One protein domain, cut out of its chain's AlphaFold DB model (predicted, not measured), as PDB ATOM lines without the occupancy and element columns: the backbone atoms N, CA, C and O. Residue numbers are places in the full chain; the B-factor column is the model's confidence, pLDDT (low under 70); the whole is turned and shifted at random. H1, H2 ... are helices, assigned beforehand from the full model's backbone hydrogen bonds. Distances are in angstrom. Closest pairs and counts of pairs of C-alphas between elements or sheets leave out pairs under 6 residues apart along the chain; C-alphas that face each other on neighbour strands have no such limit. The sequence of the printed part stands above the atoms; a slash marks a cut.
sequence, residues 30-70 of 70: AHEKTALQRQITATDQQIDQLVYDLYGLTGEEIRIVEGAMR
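AT A GLANCE: This is residues 30 to 70 of the 70 residues of an uncharacterized protein of Candidatus Acetothermia bacterium (UniProt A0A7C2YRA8). One long helix, H1, makes the length of the domain, and a short helix, H2, folds back from its far end, so that the two form a lopsided V or hook with one long and one short arm. Residues 30 to 47 of H1 stick out free, and the corner of the V is the tight link of residues 56 to 58. The printed part has 41 residues with two named helices, H1 then H2 along the chain, and no named strand; the class is all helix. The whole is only just loose, close to extended, with a radius of gyration of the C-alphas of 13.1 A, and its outline is flat, with spans of 37 by 22 by 10 A.

IN THESE COORDINATES: H1 holds residues 30 to 55 and measures 37.2 A from first to last C-alpha. It begins at C-alpha 30 at (24.681, -68.913, 16.866) and ends at C-alpha 55 at (11.877, -102.621, 26.121). H2 holds residues 59 to 68, 14.2 A from first to last C-alpha, and ends at C-alpha 68 at (26.190, -95.675, 34.267).

HOW THE PARTS SIT: H1 and H2 are close but not clearly touching, with 1 pair of C-alphas within 8 A. The closest C-alphas of the two helices, those of Tyr 52 and Ile 62, are 7.4 A apart. Their lines stand at a steep tilt of 54 degrees, and they run opposite ways. Their centres are 18.1 A apart. In H1 and H2 every O i to N i+4 pair is within hydrogen-bond range.

THE WHOLE: The two C-alphas farthest apart, those of Ala 30 and Gly 56, are 38.6 A apart. The printed part has no cut, and it ends at Arg 70, the chain's last residue. The mean pLDDT of the printed part is 88.4, and residue 70 alone is under 70.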
ATOM      1  N   ALA A  30      24.618 -68.236  15.568       88.62
ATOM      2  CA  ALA A  30      24.681 -68.913  16.866       88.62
ATOM      3  C   ALA A  30      23.287 -69.123  17.490       88.62
ATOM      4  O   ALA A  30      23.049 -70.121  18.173       88.62
ATOM      5  N   HIS A  31      22.353 -68.206  17.224       89.50
ATOM      6  CA  HIS A  31      20.979 -68.306  17.705       89.50
ATOM      7  C   HIS A  31      20.238 -69.484  17.055       89.50
ATOM      8  O   HIS A  31      19.633 -70.288  17.763       89.50
ATOM      9  N   GLU A  32      20.318 -69.633  15.728       87.38
ATOM     10  CA  GLU A  32      19.721 -70.771  15.012       87.38
ATOM     11  C   GLU A  32      20.312 -72.098  15.483       87.38
ATOM     12  O   GLU A  32      19.566 -73.025  15.792       87.38
ATOM     13  N   LYS A  33      21.642 -72.173  15.629       90.12
ATOM     14  CA  LYS A  33      22.312 -73.365  16.168       90.12
ATOM     15  C   LYS A  33      21.805 -73.723  17.559       90.12
ATOM     16  O   LYS A  33      21.525 -74.885  17.817       90.12
ATOM     17  N   THR A  34      21.630 -72.737  18.439       92.88
ATOM     18  CA  THR A  34      21.113 -72.971  19.796       92.88
ATOM     19  C   THR A  34      19.667 -73.465  19.773       92.88
ATOM     20  O   THR A  34      19.319 -74.393  20.503       92.88
ATOM     21  N   ALA A  35      18.818 -72.877  18.926       92.56
ATOM     22  CA  ALA A  35      17.427 -73.296  18.781       92.56
ATOM     23  C   ALA A  35      17.310 -74.723  18.218       92.56
ATOM     24  O   ALA A  35      16.530 -75.523  18.734       92.56
ATOM     25  N   LEU A  36      18.113 -75.056  17.205       91.38
ATOM     26  CA  LEU A  36      18.173 -76.393  16.611       91.38
ATOM     27  C   LEU A  36      18.744 -77.417  17.595       91.38
ATOM     28  O   LEU A  36      18.189 -78.502  17.733       91.38
ATOM     29  N   GLN A  37      19.786 -77.060  18.347       90.94
ATOM     30  CA  GLN A  37      20.373 -77.944  19.353       90.94
ATOM     31  C   GLN A  37      19.366 -78.303  20.449       90.94
ATOM     32  O   GLN A  37      19.279 -79.464  20.836       90.94
ATOM     33  N   ARG A  38      18.564 -77.334  20.912       93.94
ATOM     34  CA  ARG A  38      17.485 -77.587  21.882       93.94
ATOM     35  C   ARG A  38      16.426 -78.536  21.328       93.94
ATOM     36  O   ARG A  38      15.987 -79.425  22.048       93.94
ATOM     37  N   GLN A  39      16.039 -78.366  20.064       90.62
ATOM     38  CA  GLN A  39      15.079 -79.260  19.408       90.62
ATOM     39  C   GLN A  39      15.634 -80.678  19.253       90.62
ATOM     40  O   GLN A  39      14.914 -81.639  19.513       90.62
ATOM     41  N   ILE A  40      16.917 -80.814  18.902       91.44
ATOM     42  CA  ILE A  40      17.597 -82.113  18.832       91.44
ATOM     43  C   ILE A  40      17.579 -82.784  20.203       91.44
ATOM     44  O   ILE A  40      17.124 -83.913  20.298       91.44
ATOM     45  N   THR A  41      17.981 -82.083  21.267       92.81
ATOM     46  CA  THR A  41      17.984 -82.646  22.627       92.81
ATOM     47  C   THR A  41      16.588 -83.063  23.088       92.81
ATOM     48  O   THR A  41      16.429 -84.143  23.643       92.81
ATOM     49  N   ALA A  42      15.565 -82.245  22.827       91.75
ATOM     50  CA  ALA A  42      14.188 -82.593  23.173       91.75
ATOM     51  C   ALA A  42      13.672 -83.806  22.382       91.75
ATOM     52  O   ALA A  42      12.837 -84.556  22.883       91.75
ATOM     53  N   THR A  43      14.134 -83.995  21.143       89.44
ATOM     54  CA  THR A  43      13.734 -85.139  20.311       89.44
ATOM     55  C   THR A  43      14.507 -86.404  20.690       89.44
ATOM     56  O   THR A  43      13.889 -87.458  20.774       89.44
ATOM     57  N   ASP A  44      15.806 -86.309  21.005       89.00
ATOM     58  CA  ASP A  44      16.608 -87.425  21.538       89.00
ATOM     59  C   ASP A  44      15.966 -87.986  22.821       89.00
ATOM     60  O   ASP A  44      15.721 -89.182  22.899       89.00
ATOM     61  N   GLN A  45      15.543 -87.128  23.759       89.75
ATOM     62  CA  GLN A  45      14.849 -87.577  24.979       89.75
ATOM     63  C   GLN A  45      13.525 -88.307  24.697       89.75
ATOM     64  O   GLN A  45      13.164 -89.247  25.402       89.75
ATOM     65  N   GLN A  46      12.783 -87.885  23.667       89.06
ATOM     66  CA  GLN A  46      11.561 -88.583  23.252       89.06
ATOM     67  C   GLN A  46      11.872 -89.954  22.640       89.06
ATOM     68  O   GLN A  46      11.089 -90.887  22.812       89.06
ATOM     69  N   ILE A  47      13.002 -90.082  21.938       89.38
ATOM     70  CA  ILE A  47      13.478 -91.364  21.412       89.38
ATOM     71  C   ILE A  47      13.871 -92.278  22.569       89.38
ATOM     72  O   ILE A  47      13.415 -93.417  22.592       89.38
ATOM     73  N   ASP A  48      14.644 -91.782  23.536       88.06
ATOM     74  CA  ASP A  48      15.065 -92.556  24.709       88.06
ATOM     75  C   ASP A  48      13.854 -93.104  25.471       88.06
ATOM     76  O   ASP A  48      13.783 -94.305  25.732       88.06
ATOM     77  N   GLN A  49      12.843 -92.265  25.726       87.25
ATOM     78  CA  GLN A  49      11.608 -92.699  26.384       87.25
ATOM     79  C   GLN A  49      10.877 -93.780  25.584       87.25
ATOM     80  O   GLN A  49      10.462 -94.789  26.146       87.25
ATOM     81  N   LEU A  50      10.744 -93.607  24.267       88.00
ATOM     82  CA  LEU A  50      10.063 -94.586  23.423       88.00
ATOM     83  C   LEU A  50      10.837 -95.909  23.336       88.00
ATOM     84  O   LEU A  50      10.234 -96.977  23.271       88.00
ATOM     85  N   VAL A  51      12.170 -95.855  23.363       88.06
ATOM     86  CA  VAL A  51      13.028 -97.039  23.462       88.06
ATOM     87  C   VAL A  51      12.805 -97.729  24.808       88.06
ATOM     88  O   VAL A  51      12.569 -98.936  24.828       88.06
ATOM     89  N   TYR A  52      12.800 -96.991  25.919       89.69
ATOM     90  CA  TYR A  52      12.513 -97.556  27.240       89.69
ATOM     91  C   TYR A  52      11.132 -98.206  27.310       89.69
ATOM     92  O   TYR A  52      11.021 -99.325  27.813       89.69
ATOM     93  N   ASP A  53      10.115 -97.572  26.729       86.88
ATOM     94  CA  ASP A  53       8.755 -98.105  26.662       86.88
ATOM     95  C   ASP A  53       8.692 -99.399  25.827       86.88
ATOM     96  O   ASP A  53       8.020-100.356  26.214       86.88
ATOM     97  N   LEU A  54       9.425 -99.467  24.707       88.19
ATOM     98  CA  LEU A  54       9.485-100.658  23.847       88.19
ATOM     99  C   LEU A  54      10.179-101.849  24.515       88.19
ATOM    100  O   LEU A  54       9.805-102.996  24.264       88.19
ATOM    101  N   TYR A  55      11.178-101.588  25.356       87.75
ATOM    102  CA  TYR A  55      11.877-102.621  26.121       87.75
ATOM    103  C   TYR A  55      11.264-102.860  27.511       87.75
ATOM    104  O   TYR A  55      11.714-103.758  28.222       87.75
ATOM    105  N   GLY A  56      10.225-102.106  27.886       88.50
ATOM    106  CA  GLY A  56       9.511-102.252  29.153       88.50
ATOM    107  C   GLY A  56      10.349-101.908  30.385       88.50
ATOM    108  O   GLY A  56      10.116-102.493  31.443       88.50
ATOM    109  N   LEU A  57      11.324-100.999  30.256       89.81
ATOM    110  CA  LEU A  57      12.184-100.620  31.376       89.81
ATOM    111  C   LEU A  57      11.386 -99.860  32.436       89.81
ATOM    112  O   LEU A  57      10.620 -98.936  32.154       89.81
ATOM    113  N   THR A  58      11.631-100.216  33.687       88.56
ATOM    114  CA  THR A  58      11.131 -99.492  34.850       88.56
ATOM    115  C   THR A  58      11.972 -98.243  35.118       88.56
ATOM    116  O   THR A  58      13.141 -98.153  34.745       88.56
ATOM    117  N   GLY A  59      11.407 -97.272  35.841       86.56
ATOM    118  CA  GLY A  59      12.135 -96.053  36.212       86.56
ATOM    119  C   GLY A  59      13.417 -96.310  37.018       86.56
ATOM    120  O   GLY A  59      14.328 -95.487  36.994       86.56
ATOM    121  N   GLU A  60      13.520 -97.445  37.713       88.75
ATOM    122  CA  GLU A  60      14.746 -97.856  38.402       88.75
ATOM    123  C   GLU A  60      15.824 -98.319  37.414       88.75
ATOM    124  O   GLU A  60      16.966 -97.871  37.500       88.75
ATOM    125  N   GLU A  61      15.452 -99.127  36.419       88.12
ATOM    126  CA  GLU A  61      16.357 -99.574  35.353       88.12
ATOM    127  C   GLU A  61      16.838 -98.400  34.493       88.12
ATOM    128  O   GLU A  61      18.031 -98.308  34.207       88.12
ATOM    129  N   ILE A  62      15.953 -97.451  34.166       88.75
ATOM    130  CA  ILE A  62      16.323 -96.213  33.456       88.75
ATOM    131  C   ILE A  62      17.385 -95.444  34.249       88.75
ATOM    132  O   ILE A  62      18.427 -95.085  33.707       88.75
ATOM    133  N   ARG A  63      17.175 -95.251  35.558       89.50
ATOM    134  CA  ARG A  63      18.137 -94.544  36.421       89.50
ATOM    135  C   ARG A  63      19.491 -95.237  36.498       89.50
ATOM    136  O   ARG A  63      20.507 -94.554  36.622       89.50
ATOM    137  N   ILE A  64      19.516 -96.568  36.461       90.06
ATOM    138  CA  ILE A  64      20.760 -97.344  36.429       90.06
ATOM    139  C   ILE A  64      21.484 -97.121  35.097       90.06
ATOM    140  O   ILE A  64      22.684 -96.849  35.103       90.06
ATOM    141  N   VAL A  65      20.765 -97.176  33.971       86.81
ATOM    142  CA  VAL A  65      21.327 -96.938  32.630       86.81
ATOM    143  C   VAL A  65      21.871 -95.511  32.504       86.81
ATOM    144  O   VAL A  65      23.022 -95.329  32.108       86.81
ATOM    145  N   GLU A  66      21.099 -94.502  32.909       86.75
ATOM    146  CA  GLU A  66      21.525 -93.096  32.889       86.75
ATOM    147  C   GLU A  66      22.677 -92.818  33.867       86.75
ATOM    148  O   GLU A  66      23.586 -92.046  33.566       86.75
ATOM    149  N   GLY A  67      22.662 -93.454  35.042       86.94
ATOM    150  CA  GLY A  67      23.716 -93.326  36.048       86.94
ATOM    151  C   GLY A  67      25.041 -93.964  35.629       86.94
ATOM    152  O   GLY A  67      26.092 -93.474  36.032       86.94
ATOM    153  N   ALA A  68      25.002 -95.016  34.808       85.56
ATOM    154  CA  ALA A  68      26.190 -95.675  34.267       85.56
ATOM    155  C   ALA A  68      26.828 -94.919  33.085       85.56
ATOM    156  O   ALA A  68      27.999 -95.146  32.783       85.56
ATOM    157  N   MET A  69      26.077 -94.037  32.412       76.31
ATOM    158  CA  MET A  69      26.567 -93.217  31.290       76.31
ATOM    159  C   MET A  69      27.134 -91.850  31.714       76.31
ATOM    160  O   MET A  69      27.564 -91.078  30.853       76.31
ATOM    161  N   ARG A  70      27.122 -91.538  33.013       67.00
ATOM    162  CA  ARG A  70      27.554 -90.257  33.585       67.00
ATOM    163  C   ARG A  70      28.969 -90.322  34.148       67.00
ATOM    164  O   ARG A  70      29.668 -89.292  34.028       67.00
TER     165      ARG A  70